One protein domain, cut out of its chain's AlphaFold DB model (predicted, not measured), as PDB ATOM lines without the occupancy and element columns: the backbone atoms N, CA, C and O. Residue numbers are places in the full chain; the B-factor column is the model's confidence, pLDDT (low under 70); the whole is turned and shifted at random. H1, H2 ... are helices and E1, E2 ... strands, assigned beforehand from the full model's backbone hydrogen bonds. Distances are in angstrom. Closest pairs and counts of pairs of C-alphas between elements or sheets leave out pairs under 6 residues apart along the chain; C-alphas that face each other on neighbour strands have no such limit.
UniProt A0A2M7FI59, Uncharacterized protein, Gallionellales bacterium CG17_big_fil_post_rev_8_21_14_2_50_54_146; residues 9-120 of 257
ATOM      1  N   ILE A   9     167.539 168.865 125.662       88.25
ATOM      2  CA  ILE A   9     166.821 169.460 124.530       88.25
ATOM      3  C   ILE A   9     165.465 169.945 125.033       88.25
ATOM      4  O   ILE A   9     164.556 169.153 125.272       88.25
ATOM      5  N   ALA A  10     165.322 171.259 125.172       89.56
ATOM      6  CA  ALA A  10     164.041 171.894 125.433       89.56
ATOM      7  C   ALA A  10     163.251 172.003 124.120       89.56
ATOM      8  O   ALA A  10     163.669 172.677 123.177       89.56
ATOM      9  N   LEU A  11     162.095 171.345 124.056       90.88
ATOM     10  CA  LEU A  11     161.243 171.329 122.869       90.88
ATOM     11  C   LEU A  11     159.962 172.121 123.081       90.88
ATOM     12  O   LEU A  11     159.251 171.937 124.065       90.88
ATOM     13  N   SER A  12     159.637 172.947 122.093       91.94
ATOM     14  CA  SER A  12     158.359 173.644 121.991       91.94
ATOM     15  C   SER A  12     157.628 173.155 120.747       91.94
ATOM     16  O   SER A  12     158.103 173.330 119.629       91.94
ATOM     17  N   LEU A  13     156.470 172.521 120.922       91.88
ATOM     18  CA  LEU A  13     155.616 172.099 119.810       91.88
ATOM     19  C   LEU A  13     154.667 173.229 119.414       91.88
ATOM     20  O   LEU A  13     154.013 173.820 120.280       91.88
ATOM     21  N   ALA A  14     154.561 173.490 118.107       91.88
ATOM     22  CA  ALA A  14     153.593 174.435 117.565       91.88
ATOM     23  C   ALA A  14     152.153 174.102 118.015       91.88
ATOM     24  O   ALA A  14     151.825 172.921 118.153       91.88
ATOM     25  N   PRO A  15     151.256 175.100 118.163       89.75
ATOM     26  CA  PRO A  15     149.898 174.893 118.686       89.75
ATOM     27  C   PRO A  15     149.053 173.862 117.930       89.75
ATOM     28  O   PRO A  15     148.176 173.242 118.518       89.75
ATOM     29  N   LYS A  16     149.337 173.647 116.639       91.19
ATOM     30  CA  LYS A  16     148.658 172.644 115.805       91.19
ATOM     31  C   LYS A  16     148.912 171.193 116.234       91.19
ATOM     32  O   LYS A  16     148.162 170.311 115.838       91.19
ATOM     33  N   TRP A  17     149.966 170.937 117.007       91.38
ATOM     34  CA  TRP A  17     150.278 169.615 117.549       91.38
ATOM     35  C   TRP A  17     149.674 169.497 118.951       91.38
ATOM     36  O   TRP A  17     150.286 169.871 119.953       91.38
ATOM     37  N   THR A  18     148.430 169.034 119.012       89.50
ATOM     38  CA  THR A  18     147.642 168.973 120.252       89.50
ATOM     39  C   THR A  18     147.728 167.615 120.947       89.50
ATOM     40  O   THR A  18     147.744 167.561 122.174       89.50
ATOM     41  N   GLU A  19     147.834 166.531 120.181       92.12
ATOM     42  CA  GLU A  19     147.846 165.150 120.673       92.12
ATOM     43  C   GLU A  19     149.257 164.664 121.020       92.12
ATOM     44  O   GLU A  19     150.227 165.024 120.352       92.12
ATOM     45  N   ASP A  20     149.363 163.832 122.066       94.75
ATOM     46  CA  ASP A  20     150.572 163.068 122.419       94.75
ATOM     47  C   ASP A  20     151.876 163.883 122.409       94.75
ATOM     48  O   ASP A  20     152.951 163.400 122.047       94.75
ATOM     49  N   ARG A  21     151.787 165.142 122.852       94.31
ATOM     50  CA  ARG A  21     152.869 166.132 122.769       94.31
ATOM     51  C   ARG A  21     154.186 165.643 123.369       94.31
ATOM     52  O   ARG A  21     155.235 165.911 122.802       94.31
ATOM     53  N   ALA A  22     154.149 164.904 124.477       93.12
ATOM     54  CA  ALA A  22     155.359 164.338 125.078       93.12
ATOM     55  C   ALA A  22     156.028 163.285 124.171       93.12
ATOM     56  O   ALA A  22     157.247 163.289 124.026       93.12
ATOM     57  N   ILE A  23     155.232 162.441 123.504       95.75
ATOM     58  CA  ILE A  23     155.718 161.439 122.545       95.75
ATOM     59  C   ILE A  23     156.330 162.138 121.330       95.75
ATOM     60  O   ILE A  23     157.433 161.807 120.904       95.75
ATOM     61  N   LEU A  24     155.626 163.136 120.785       96.50
ATOM     62  CA  LEU A  24     156.110 163.912 119.644       96.50
ATOM     63  C   LEU A  24     157.396 164.672 119.982       96.50
ATOM     64  O   LEU A  24     158.311 164.707 119.162       96.50
ATOM     65  N   ALA A  25     157.485 165.235 121.188       95.00
ATOM     66  CA  ALA A  25     158.694 165.884 121.668       95.00
ATOM     67  C   ALA A  25     159.865 164.891 121.720       95.00
ATOM     68  O   ALA A  25     160.903 165.158 121.125       95.00
ATOM     69  N   GLU A  26     159.699 163.711 122.321       95.12
ATOM     70  CA  GLU A  26     160.765 162.700 122.352       95.12
ATOM     71  C   GLU A  26     161.257 162.339 120.937       95.12
ATOM     72  O   GLU A  26     162.457 162.371 120.660       95.12
ATOM     73  N   VAL A  27     160.339 162.101 119.995       97.25
ATOM     74  CA  VAL A  27     160.703 161.798 118.600       97.25
ATOM     75  C   VAL A  27     161.439 162.967 117.929       97.25
ATOM     76  O   VAL A  27     162.405 162.750 117.194       97.25
ATOM     77  N   CYS A  28     161.030 164.209 118.189       96.94
ATOM     78  CA  CYS A  28     161.705 165.399 117.671       96.94
ATOM     79  C   CYS A  28     163.084 165.630 118.297       96.94
ATOM     80  O   CYS A  28     163.988 166.069 117.588       96.94
ATOM     81  N   ALA A  29     163.279 165.303 119.577       95.12
ATOM     82  CA  ALA A  29     164.594 165.348 120.216       95.12
ATOM     83  C   ALA A  29     165.548 164.367 119.525       95.12
ATOM     84  O   ALA A  29     166.657 164.740 119.144       95.12
ATOM     85  N   ILE A  30     165.081 163.136 119.283       96.06
ATOM     86  CA  ILE A  30     165.845 162.109 118.563       96.06
ATOM     87  C   ILE A  30     166.172 162.579 117.139       96.06
ATOM     88  O   ILE A  30     167.310 162.444 116.690       96.06
ATOM     89  N   HIS A  31     165.205 163.170 116.424       97.06
ATOM     90  CA  HIS A  31     165.453 163.730 115.089       97.06
ATOM     91  C   HIS A  31     166.525 164.814 115.120       97.06
ATOM     92  O   HIS A  31     167.453 164.762 114.314       97.06
ATOM     93  N   HIS A  32     166.430 165.750 116.062       95.19
ATOM     94  CA  HIS A  32     167.390 166.834 116.197       95.19
ATOM     95  C   HIS A  32     168.808 166.294 116.428       95.19
ATOM     96  O   HIS A  32     169.722 166.643 115.685       95.19
ATOM     97  N   LEU A  33     168.978 165.357 117.366       93.31
ATOM     98  CA  LEU A  33     170.277 164.740 117.654       93.31
ATOM     99  C   LEU A  33     170.858 163.986 116.453       93.31
ATOM    100  O   LEU A  33     172.035 164.141 116.124       93.31
ATOM    101  N   LEU A  34     170.046 163.154 115.796       94.62
ATOM    102  CA  LEU A  34     170.531 162.263 114.742       94.62
ATOM    103  C   LEU A  34     170.676 162.956 113.384       94.62
ATOM    104  O   LEU A  34     171.555 162.596 112.606       94.62
ATOM    105  N   CYS A  35     169.800 163.907 113.058       94.44
ATOM    106  CA  CYS A  35     169.700 164.474 111.710       94.44
ATOM    107  C   CYS A  35     170.234 165.903 111.606       94.44
ATOM    108  O   CYS A  35     170.794 166.236 110.562       94.44
ATOM    109  N   ILE A  36     170.068 166.719 112.652       93.38
ATOM    110  CA  ILE A  36     170.501 168.124 112.660       93.38
ATOM    111  C   ILE A  36     171.904 168.232 113.255       93.38
ATOM    112  O   ILE A  36     172.833 168.614 112.553       93.38
ATOM    113  N   GLU A  37     172.076 167.803 114.505       92.12
ATOM    114  CA  GLU A  37     173.372 167.839 115.195       92.12
ATOM    115  C   GLU A  37     174.319 166.724 114.749       92.12
ATOM    116  O   GLU A  37     175.529 166.827 114.935       92.12
ATOM    117  N   GLN A  38     173.774 165.650 114.166       92.88
ATOM    118  CA  GLN A  38     174.533 164.517 113.631       92.88
ATOM    119  C   GLN A  38     175.564 163.986 114.639       92.88
ATOM    120  O   GLN A  38     176.725 163.750 114.306       92.88
ATOM    121  N   ILE A  39     175.136 163.771 115.890       89.00
ATOM    122  CA  ILE A  39     176.030 163.432 117.015       89.00
ATOM    123  C   ILE A  39     176.844 162.139 116.813       89.00
ATOM    124  O   ILE A  39     177.851 161.925 117.482       89.00
ATOM    125  N   HIS A  40     176.424 161.285 115.877       88.88
ATOM    126  CA  HIS A  40     177.105 160.048 115.486       88.88
ATOM    127  C   HIS A  40     177.802 160.136 114.115       88.88
ATOM    128  O   HIS A  40     178.131 159.105 113.524       88.88
ATOM    129  N   GLY A  41     178.024 161.352 113.610       89.75
ATOM    130  CA  GLY A  41     178.664 161.643 112.332       89.75
ATOM    131  C   GLY A  41     177.683 161.926 111.191       89.75
ATOM    132  O   GLY A  41     176.522 161.505 111.202       89.75
ATOM    133  N   ALA A  42     178.181 162.629 110.174       89.19
ATOM    134  CA  ALA A  42     177.438 162.906 108.950       89.19
ATOM    135  C   ALA A  42     177.122 161.613 108.183       89.19
ATOM    136  O   ALA A  42     177.893 160.655 108.202       89.19
ATOM    137  N   HIS A  43     175.970 161.585 107.507       87.25
ATOM    138  CA  HIS A  43     175.492 160.427 106.730       87.25
ATOM    139  C   HIS A  43     175.371 159.113 107.533       87.25
ATOM    140  O   HIS A  43     175.360 158.019 106.967       87.25
ATOM    141  N   ARG A  44     175.238 159.199 108.865       94.25
ATOM    142  CA  ARG A  44     175.017 158.030 109.720       94.25
ATOM    143  C   ARG A  44     173.660 157.378 109.435       94.25
ATOM    144  O   ARG A  44     172.653 158.059 109.261       94.25
ATOM    145  N   LEU A  45     173.650 156.044 109.438       95.88
ATOM    146  CA  LEU A  45     172.460 155.187 109.318       95.88
ATOM    147  C   LEU A  45     172.244 154.375 110.604       95.88
ATOM    148  O   LEU A  45     173.034 154.486 111.537       95.88
ATOM    149  N   GLY A  46     171.205 153.538 110.657       95.12
ATOM    150  CA  GLY A  46     170.815 152.790 111.866       95.12
ATOM    151  C   GLY A  46     171.693 151.590 112.260       95.12
ATOM    152  O   GLY A  46     171.436 150.978 113.288       95.12
ATOM    153  N   VAL A  47     172.712 151.231 111.473       95.56
ATOM    154  CA  VAL A  47     173.573 150.051 111.723       95.56
ATOM    155  C   VAL A  47     174.204 150.128 113.116       95.56
ATOM    156  O   VAL A  47     174.834 151.141 113.402       95.56
ATOM    157  N   ASN A  48     174.114 149.092 113.953       94.00
ATOM    158  CA  ASN A  48     174.697 149.069 115.310       94.00
ATOM    159  C   ASN A  48     174.292 150.278 116.180       94.00
ATOM    160  O   ASN A  48     175.120 150.832 116.903       94.00
ATOM    161  N   MET A  49     173.053 150.748 116.040       94.81
ATOM    162  CA  MET A  49     172.501 151.842 116.835       94.81
ATOM    163  C   MET A  49     171.400 151.306 117.741       94.81
ATOM    164  O   MET A  49     170.500 150.610 117.273       94.81
ATOM    165  N   GLU A  50     171.458 151.667 119.016       94.25
ATOM    166  CA  GLU A  50     170.400 151.404 119.986       94.25
ATOM    167  C   GLU A  50     169.772 152.738 120.378       94.25
ATOM    168  O   GLU A  50     170.479 153.692 120.703       94.25
ATOM    169  N   ILE A  51     168.449 152.823 120.271       94.31
ATOM    170  CA  ILE A  51     167.678 154.004 120.646       94.31
ATOM    171  C   ILE A  51     166.659 153.560 121.683       94.31
ATOM    172  O   ILE A  51     165.694 152.850 121.384       94.31
ATOM    173  N   GLU A  52     166.895 154.000 122.905       93.75
ATOM    174  CA  GLU A  52     165.999 153.790 124.028       93.75
ATOM    175  C   GLU A  52     164.986 154.932 124.070       93.75
ATOM    176  O   GLU A  52     165.349 156.106 123.994       93.75
ATOM    177  N   VAL A  53     163.703 154.583 124.141       94.81
ATOM    178  CA  VAL A  53     162.599 155.548 124.172       94.81
ATOM    179  C   VAL A  53     161.730 155.338 125.402       94.81
ATOM    180  O   VAL A  53     161.611 154.230 125.925       94.81
ATOM    181  N   SER A  54     161.069 156.396 125.837       93.00
ATOM    182  CA  SER A  54     160.192 156.404 127.005       93.00
ATOM    183  C   SER A  54     158.822 155.821 126.669       93.00
ATOM    184  O   SER A  54     158.212 155.111 127.472       93.00
ATOM    185  N   PHE A  55     158.318 156.098 125.460       94.06
ATOM    186  CA  PHE A  55     156.955 155.739 125.073       94.06
ATOM    187  C   PHE A  55     156.891 154.506 124.167       94.06
ATOM    188  O   PHE A  55     157.368 154.492 123.031       94.06
ATOM    189  N   GLY A  56     156.155 153.482 124.614       95.25
ATOM    190  CA  GLY A  56     155.924 152.260 123.835       95.25
ATOM    191  C   GLY A  56     155.220 152.475 122.490       95.25
ATOM    192  O   GLY A  56     155.384 151.654 121.588       95.25
ATOM    193  N   ALA A  57     154.488 153.582 122.317       96.44
ATOM    194  CA  ALA A  57     153.893 153.951 121.031       96.44
ATOM    195  C   ALA A  57     154.957 154.159 119.937       96.44
ATOM    196  O   ALA A  57     154.740 153.738 118.804       96.44
ATOM    197  N   ILE A  58     156.127 154.714 120.283       97.50
ATOM    198  CA  ILE A  58     157.250 154.898 119.351       97.50
ATOM    199  C   ILE A  58     157.789 153.532 118.917       97.50
ATOM    200  O   ILE A  58     157.906 153.261 117.722       97.50
ATOM    201  N   ARG A  59     158.024 152.620 119.872       97.19
ATOM    202  CA  ARG A  59     158.445 151.242 119.565       97.19
ATOM    203  C   ARG A  59     157.427 150.521 118.675       97.19
ATOM    204  O   ARG A  59     157.826 149.860 117.723       97.19
ATOM    205  N   LYS A  60     156.124 150.647 118.955       97.56
ATOM    206  CA  LYS A  60     155.058 150.052 118.125       97.56
ATOM    207  C   LYS A  60     155.034 150.638 116.711       97.56
ATOM    208  O   LYS A  60     154.908 149.886 115.747       97.56
ATOM    209  N   ALA A  61     155.207 151.953 116.572       97.50
ATOM    210  CA  ALA A  61     155.309 152.624 115.274       97.50
ATOM    211  C   ALA A  61     156.498 152.116 114.438       97.50
ATOM    212  O   ALA A  61     156.433 152.095 113.209       97.50
ATOM    213  N   LEU A  62     157.559 151.670 115.117       97.38
ATOM    214  CA  LEU A  62     158.817 151.209 114.533       97.38
ATOM    215  C   LEU A  62     158.970 149.682 114.506       97.38
ATOM    216  O   LEU A  62     160.057 149.181 114.218       97.38
ATOM    217  N   LEU A  63     157.904 148.922 114.783       96.56
ATOM    218  CA  LEU A  63     157.994 147.467 114.831       96.56
ATOM    219  C   LEU A  63     158.331 146.896 113.445       96.56
ATOM    220  O   LEU A  63     157.514 146.918 112.522       96.56
ATOM    221  N   LYS A  64     159.548 146.359 113.315       95.38
ATOM    222  CA  LYS A  64     160.125 145.940 112.031       95.38
ATOM    223  C   LYS A  64     159.293 144.881 111.317       95.38
ATOM    224  O   LYS A  64     159.095 145.012 110.117       95.38
ATOM    225  N   GLY A  65     158.767 143.880 112.029       94.56
ATOM    226  CA  GLY A  65     157.921 142.841 111.425       94.56
ATOM    227  C   GLY A  65     156.743 143.438 110.648       94.56
ATOM    228  O   GLY A  65     156.570 143.176 109.458       94.56
ATOM    229  N   SER A  66     156.006 144.347 111.283       94.56
ATOM    230  CA  SER A  66     154.844 145.006 110.677       94.56
ATOM    231  C   SER A  66     155.251 146.001 109.589       94.56
ATOM    232  O   SER A  66     154.656 146.004 108.509       94.56
ATOM    233  N   LEU A  67     156.340 146.756 109.790       95.69
ATOM    234  CA  LEU A  67     156.896 147.642 108.759       95.69
ATOM    235  C   LEU A  67     157.342 146.891 107.494       95.69
ATOM    236  O   LEU A  67     157.229 147.440 106.397       95.69
ATOM    237  N   LYS A  68     157.849 145.665 107.629       95.31
ATOM    238  CA  LYS A  68     158.271 144.815 106.506       95.31
ATOM    239  C   LYS A  68     157.092 144.193 105.767       95.31
ATOM    240  O   LYS A  68     157.152 144.079 104.551       95.31
ATOM    241  N   LYS A  69     156.025 143.849 106.490       92.75
ATOM    242  CA  LYS A  69     154.843 143.183 105.936       92.75
ATOM    243  C   LYS A  69     153.815 144.140 105.331       92.75
ATOM    244  O   LYS A  69     153.261 143.883 104.277       92.75
ATOM    245  N   THR A  70     153.523 145.257 105.999       91.19
ATOM    246  CA  THR A  70     152.416 146.155 105.601       91.19
ATOM    247  C   THR A  70     152.866 147.580 105.301       91.19
ATOM    248  O   THR A  70     152.049 148.439 104.972       91.19
ATOM    249  N   SER A  71     154.171 147.863 105.400       91.12
ATOM    250  CA  SER A  71     154.730 149.226 105.340       91.12
ATOM    251  C   SER A  71     154.226 150.163 106.451       91.12
ATOM    252  O   SER A  71     154.472 151.368 106.382       91.12
ATOM    253  N   LYS A  72     153.550 149.627 107.478       92.25
ATOM    254  CA  LYS A  72     153.001 150.360 108.625       92.25
ATOM    255  C   LYS A  72     153.405 149.674 109.932       92.25
ATOM    256  O   LYS A  72     153.504 148.452 109.992       92.25
ATOM    257  N   GLY A  73     153.670 150.467 110.968       92.62
ATOM    258  CA  GLY A  73     153.879 149.950 112.321       92.62
ATOM    259  C   GLY A  73     152.569 149.491 112.971       92.62
ATOM    260  O   GLY A  73     151.500 149.596 112.377       92.62
ATOM    261  N   GLU A  74     152.647 149.037 114.219       94.94
ATOM    262  CA  GLU A  74     151.493 148.582 115.020       94.94
ATOM    263  C   GLU A  74     150.905 149.668 115.926       94.94
ATOM    264  O   GLU A  74     150.177 149.383 116.876       94.94
ATOM    265  N   THR A  75     151.258 150.930 115.690       94.19
ATOM    266  CA  THR A  75     150.603 152.034 116.389       94.19
ATOM    267  C   THR A  75     149.316 152.419 115.665       94.19
ATOM    268  O   THR A  75     149.284 152.556 114.445       94.19
ATOM    269  N   ASP A  76     148.263 152.625 116.440       93.31
ATOM    270  CA  ASP A  76     147.007 153.266 116.051       93.31
ATOM    271  C   ASP A  76     147.138 154.798 115.936       93.31
ATOM    272  O   ASP A  76     146.350 155.452 115.251       93.31
ATOM    273  N   LYS A  77     148.179 155.376 116.545       95.31
ATOM    274  CA  LYS A  77     148.457 156.815 116.559       95.31
ATOM    275  C   LYS A  77     149.129 157.271 115.267       95.31
ATOM    276  O   LYS A  77     150.355 157.238 115.126       95.31
ATOM    277  N   GLN A  78     148.323 157.745 114.319       93.56
ATOM    278  CA  GLN A  78     148.801 158.192 113.004       93.56
ATOM    279  C   GLN A  78     149.838 159.320 113.089       93.56
ATOM    280  O   GLN A  78     150.819 159.306 112.343       93.56
ATOM    281  N   HIS A  79     149.668 160.269 114.016       94.12
ATOM    282  CA  HIS A  79     150.620 161.361 114.217       94.12
ATOM    283  C   HIS A  79     151.987 160.846 114.715       94.12
ATOM    284  O   HIS A  79     153.019 161.329 114.249       94.12
ATOM    285  N   VAL A  80     152.023 159.812 115.573       96.31
ATOM    286  CA  VAL A  80     153.282 159.176 116.005       96.31
ATOM    287  C   VAL A  80     153.940 158.483 114.819       96.31
ATOM    288  O   VAL A  80     155.111 158.733 114.554       96.31
ATOM    289  N   ALA A  81     153.184 157.682 114.056       95.56
ATOM    290  CA  ALA A  81     153.706 156.998 112.872       95.56
ATOM    291  C   ALA A  81     154.323 157.975 111.855       95.56
ATOM    292  O   ALA A  81     155.387 157.701 111.289       95.56
ATOM    293  N   LEU A  82     153.680 159.131 111.658       94.56
ATOM    294  CA  LEU A  82     154.165 160.204 110.795       94.56
ATOM    295  C   LEU A  82     155.481 160.806 111.309       94.56
ATOM    296  O   LEU A  82     156.427 160.947 110.536       94.56
ATOM    297  N   PHE A  83     155.573 161.120 112.604       96.62
ATOM    298  CA  PHE A  83     156.786 161.697 113.200       96.62
ATOM    299  C   PHE A  83     157.944 160.694 113.254       96.62
ATOM    300  O   PHE A  83     159.101 161.068 113.096       96.62
ATOM    301  N   THR A  84     157.670 159.399 113.400       97.12
ATOM    302  CA  THR A  84     158.717 158.368 113.424       97.12
ATOM    303  C   THR A  84     159.196 157.948 112.032       97.12
ATOM    304  O   THR A  84     160.050 157.069 111.912       97.12
ATOM    305  N   LYS A  85     158.678 158.550 110.953       95.94
ATOM    306  CA  LYS A  85     158.978 158.153 109.567       95.94
ATOM    307  C   LYS A  85     160.476 158.156 109.250       95.94
ATOM    308  O   LYS A  85     160.939 157.264 108.538       95.94
ATOM    309  N   PHE A  86     161.252 159.103 109.783       96.31
ATOM    310  CA  PHE A  86     162.702 159.141 109.554       96.31
ATOM    311  C   PHE A  86     163.440 157.961 110.211       96.31
ATOM    312  O   PHE A  86     164.350 157.396 109.606       96.31
ATOM    313  N   LEU A  87     163.014 157.538 111.408       97.56
ATOM    314  CA  LEU A  87     163.547 156.349 112.082       97.56
ATOM    315  C   LEU A  87     163.161 155.088 111.327       97.56
ATOM    316  O   LEU A  87     164.000 154.240 111.048       97.56
ATOM    317  N   ALA A  88     161.899 155.020 110.909       96.62
ATOM    318  CA  ALA A  88     161.413 153.915 110.118       96.62
ATOM    319  C   ALA A  88     162.138 153.835 108.767       96.62
ATOM    320  O   ALA A  88     162.200 152.759 108.208       96.62
ATOM    321  N   THR A  89     162.694 154.924 108.223       96.44
ATOM    322  CA  THR A  89     163.401 154.952 106.929       96.44
ATOM    323  C   THR A  89     164.917 154.918 107.054       96.44
ATOM    324  O   THR A  89     165.501 153.841 106.962       96.44
ATOM    325  N   LYS A  90     165.556 156.072 107.243       97.06
ATOM    326  CA  LYS A  90     167.015 156.224 107.259       97.06
ATOM    327  C   LYS A  90     167.689 155.373 108.338       97.06
ATOM    328  O   LYS A  90     168.774 154.838 108.122       97.06
ATOM    329  N   TYR A  91     167.036 155.227 109.488       97.44
ATOM    330  CA  TYR A  91     167.563 154.479 110.631       97.44
ATOM    331  C   TYR A  91     166.874 153.128 110.828       97.44
ATOM    332  O   TYR A  91     166.856 152.625 111.944       97.44
ATOM    333  N   PHE A  92     166.345 152.514 109.762       97.19
ATOM    334  CA  PHE A  92     165.563 151.278 109.871       97.19
ATOM    335  C   PHE A  92     166.285 150.147 110.618       97.19
ATOM    336  O   PHE A  92     165.646 149.385 111.330       97.19
ATOM    337  N   GLU A  93     167.610 150.032 110.478       96.50
ATOM    338  CA  GLU A  93     168.396 149.015 111.187       96.50
ATOM    339  C   GLU A  93     168.484 149.225 112.701       96.50
ATOM    340  O   GLU A  93     168.720 148.249 113.414       96.50
ATOM    341  N   ALA A  94     168.248 150.440 113.202       97.38
ATOM    342  CA  ALA A  94     168.392 150.745 114.618       97.38
ATOM    343  C   ALA A  94     167.502 149.833 115.475       97.38
ATOM    344  O   ALA A  94     166.367 149.497 115.114       97.38
ATOM    345  N   ASN A  95     168.035 149.410 116.617       96.69
ATOM    346  CA  ASN A  95     167.284 148.686 117.624       96.69
ATOM    347  C   ASN A  95     166.531 149.691 118.499       96.69
ATOM    348  O   ASN A  95     167.150 150.574 119.089       96.69
ATOM    349  N   ILE A  96     165.205 149.563 118.566       96.50
ATOM    350  CA  ILE A  96     164.349 150.454 119.353       96.50
ATOM    351  C   ILE A  96     163.794 149.681 120.544       96.50
ATOM    352  O   ILE A  96     162.990 148.753 120.383       96.50
ATOM    353  N   SER A  97     164.186 150.083 121.746       95.31
ATOM    354  CA  SER A  97     163.727 149.495 123.005       95.31
ATOM    355  C   SER A  97     163.018 150.546 123.855       95.31
ATOM    356  O   SER A  97     163.207 151.746 123.682       95.31
ATOM    357  N   VAL A  98     162.142 150.092 124.753       94.69
ATOM    358  CA  VAL A  98     161.492 150.985 125.718       94.69
ATOM    359  C   VAL A  98     162.246 150.887 127.030       94.69
ATOM    360  O   VAL A  98     162.305 149.800 127.610       94.69
ATOM    361  N   LEU A  99     162.773 152.011 127.505       89.69
ATOM    362  CA  LEU A  99     163.401 152.101 128.814       89.69
ATOM    363  C   LEU A  99     162.437 152.780 129.784       89.69
ATOM    364  O   LEU A  99     161.972 153.899 129.561       89.69
ATOM    365  N   ARG A 100     162.102 152.072 130.865       78.62
ATOM    366  CA  ARG A 100     161.241 152.625 131.912       78.62
ATOM    367  C   ARG A 100     161.953 153.787 132.606       78.62
ATOM    368  O   ARG A 100     163.168 153.747 132.760       78.62
ATOM    369  N   GLN A 101     161.185 154.789 133.033       71.19
ATOM    370  CA  GLN A 101     161.707 156.013 133.656       71.19
ATOM    371  C   GLN A 101     162.638 155.750 134.849       71.19
ATOM    372  O   GLN A 101     163.660 156.407 134.974       71.19
ATOM    373  N   ASP A 102     162.347 154.731 135.657       71.62
ATOM    374  CA  ASP A 102     163.152 154.300 136.808       71.62
ATOM    375  C   ASP A 102     164.519 153.697 136.437       71.62
ATOM    376  O   ASP A 102     165.353 153.474 137.311       71.62
ATOM    377  N   LYS A 103     164.751 153.413 135.151       73.50
ATOM    378  CA  LYS A 103     166.002 152.849 134.631       73.50
ATOM    379  C   LYS A 103     166.836 153.838 133.828       73.50
ATOM    380  O   LYS A 103     167.893 153.447 133.334       73.50
ATOM    381  N   TRP A 104     166.380 155.081 133.672       71.31
ATOM    382  CA  TRP A 104     167.212 156.105 133.053       71.31
ATOM    383  C   TRP A 104     168.421 156.325 133.947       71.31
ATOM    384  O   TRP A 104     168.292 156.636 135.127       71.31
ATOM    385  N   MET A 105     169.608 156.083 133.397       63.00
ATOM    386  CA  MET A 105     170.825 156.355 134.138       63.00
ATOM    387  C   MET A 105     171.033 157.865 134.167       63.00
ATOM    388  O   MET A 105     171.211 158.479 133.113       63.00
ATOM    389  N   ASP A 106     171.080 158.436 135.367       60.31
ATOM    390  CA  ASP A 106     171.621 159.773 135.602       60.31
ATOM    391  C   ASP A 106     173.138 159.720 135.383       60.31
ATOM    392  O   ASP A 106     173.950 159.652 136.305       60.31
ATOM    393  N   ILE A 107     173.541 159.640 134.116       64.31
ATOM    394  CA  ILE A 107     174.946 159.703 133.741       64.31
ATOM    395  C   ILE A 107     175.355 161.169 133.826       64.31
ATOM    396  O   ILE A 107     174.919 161.983 133.009       64.31
ATOM    397  N   GLU A 108     176.247 161.497 134.760       63.97
ATOM    398  CA  GLU A 108     176.930 162.789 134.747       63.97
ATOM    399  C   GLU A 108     177.708 162.944 133.434       63.97
ATOM    400  O   GLU A 108     178.695 162.254 133.151       63.97
ATOM    401  N   ALA A 109     177.215 163.845 132.591       64.75
ATOM    402  CA  ALA A 109     177.829 164.170 131.322       64.75
ATOM    403  C   ALA A 109     179.113 164.973 131.546       64.75
ATOM    404  O   ALA A 109     179.107 166.009 132.204       64.75
ATOM    405  N   GLN A 110     180.211 164.557 130.914       65.69
ATOM    406  CA  GLN A 110     181.472 165.310 130.947       65.69
ATOM    407  C   GLN A 110     181.383 166.616 130.147       65.69
ATOM    408  O   GLN A 110     182.143 167.554 130.383       65.69
ATOM    409  N   LYS A 111     180.478 166.663 129.163       69.00
ATOM    410  CA  LYS A 111     180.151 167.854 128.375       69.00
ATOM    411  C   LYS A 111     178.654 167.878 128.115       69.00
ATOM    412  O   LYS A 111     178.127 166.923 127.543       69.00
ATOM    413  N   THR A 112     178.017 168.984 128.489       75.94
ATOM    414  CA  THR A 112     176.580 169.206 128.313       75.94
ATOM    415  C   THR A 112     176.341 170.170 127.157       75.94
ATOM    416  O   THR A 112     176.900 171.267 127.148       75.94
ATOM    417  N   LYS A 113     175.515 169.786 126.181       79.19
ATOM    418  CA  LYS A 113     174.989 170.706 125.158       79.19
ATOM    419  C   LYS A 113     173.486 170.861 125.330       79.19
ATOM    420  O   LYS A 113     172.772 169.864 125.358       79.19
ATOM    421  N   ASN A 114     173.021 172.103 125.408       84.62
ATOM    422  CA  ASN A 114     171.604 172.400 125.560       84.62
ATOM    423  C   ASN A 114     171.047 173.042 124.295       84.62
ATOM    424  O   ASN A 114     171.677 173.932 123.723       84.62
ATOM    425  N   PHE A 115     169.856 172.613 123.894       87.12
ATOM    426  CA  PHE A 115     169.180 173.097 122.694       87.12
ATOM    427  C   PHE A 115     167.773 173.575 123.035       87.12
ATOM    428  O   PHE A 115     167.108 172.995 123.890       87.12
ATOM    429  N   SER A 116     167.309 174.609 122.335       89.69
ATOM    430  CA  SER A 116     165.903 175.012 122.329       89.69
ATOM    431  C   SER A 116     165.376 174.895 120.906       89.69
ATOM    432  O   SER A 116     165.899 175.536 119.995       89.69
ATOM    433  N   VAL A 117     164.384 174.030 120.698       91.00
ATOM    434  CA  VAL A 117     163.904 173.667 119.362       91.00
ATOM    435  C   VAL A 117     162.399 173.899 119.266       91.00
ATOM    436  O   VAL A 117     161.614 173.322 120.021       91.00
ATOM    437  N   LEU A 118     161.991 174.729 118.301       91.81
ATOM    438  CA  LEU A 118     160.591 174.930 117.930       91.81
ATOM    439  C   LEU A 118     160.204 173.964 116.804       91.81
ATOM    440  O   LEU A 118     160.717 174.040 115.688       91.81
ATOM    441  N   VAL A 119     159.259 173.072 117.081       90.94
ATOM    442  CA  VAL A 119     158.789 172.053 116.141       90.94
ATOM    443  C   VAL A 119     157.544 172.552 115.411       90.94
ATOM    444  O   VAL A 119     156.413 172.432 115.891       90.94
ATOM    445  N   ASN A 120     157.760 173.085 114.207       90.31
ATOM    446  CA  ASN A 120     156.701 173.587 113.324       90.31
ATOM    447  C   ASN A 120     156.314 172.611 112.206       90.31
ATOM    448  O   ASN A 120     155.246 172.749 111.609       90.31
TER     449      ASN A 120
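Overview. This is residues 9 to 120 of the 257 residues of an uncharacterized protein of Gallionellales bacterium CG17_big_fil_post_rev_8_21_14_2_50_54_146 (UniProt A0A2M7FI59). The long helix H1 lies in the middle, with the two-stranded ribbon E1 E4 on one side and, on the other, the ribbon E2 E3 with the short helices H2, H4 and H5. H3 lies out at the far end of this second side, and residues 105 to 112 stand free in the loop from E3 to E4. The 112 printed residues, with five named helices and four named strands in the order E1 H1 E2 H2 H3 H4 H5 E3 E4, are of mixed class, and both sheets are parallel. The whole is compact, with a radius of gyration of the C-alphas of 14.1 A and spans of 42 by 36 by 31 A.

Arrangement. E1, residues 9 to 13, is the parallel neighbour of E4, residues 115 to 119; N 10 and O 115 are within hydrogen-bond range at 2.8 A. H1, residues 21 to 36, is closest to E1 at the C-alphas of Ala 25 and Leu 11, 6.1 A apart. E2, residues 50 to 53, is the parallel neighbour of E3, residues 95 to 98, with N 51 and O 95 at 2.9 A. Between them in the chain come H2, residues 56 to 61, H3, residues 64 to 70, H4, residues 78 to 83, and H5, residues 85 to 89: a strand-helix-strand unit, two parallel neighbour strands with helices between. H1 touches H4 with residues 23 to 28 alone, at a shallow tilt of 27 degrees, the same way; the closest C-alphas, of Leu 24 and Val 80, are 6.6 A apart. H2 touches H4 about perpendicular, at 86 degrees, with the closest C-alphas, of Ala 61 and Ala 81, 5.2 A apart. H3 and H5 are close but not clearly touching, 7.8 A between the C-alphas of Leu 67 and Ala 88. In each of the five helices every O i to N i+4 pair is within hydrogen-bond range.

Along the chain. E1 begins at C-alpha 9, (166.821, 169.460, 124.530), and is 12.4 A long. H1 measures 20.4 A, from C-alpha 21 at (152.869, 166.132, 122.769). E4, 12.3 A long, ends at C-alpha 119, (158.789, 172.053, 116.141).

Size, cuts and confidence. The C-alphas farthest apart, of Thr 70 and Gln 110, are 43.1 A apart. The printed part has no cut. The links H1 to E2 and E3 to E4 are long. Residues 105 to 111 have pLDDT under 70.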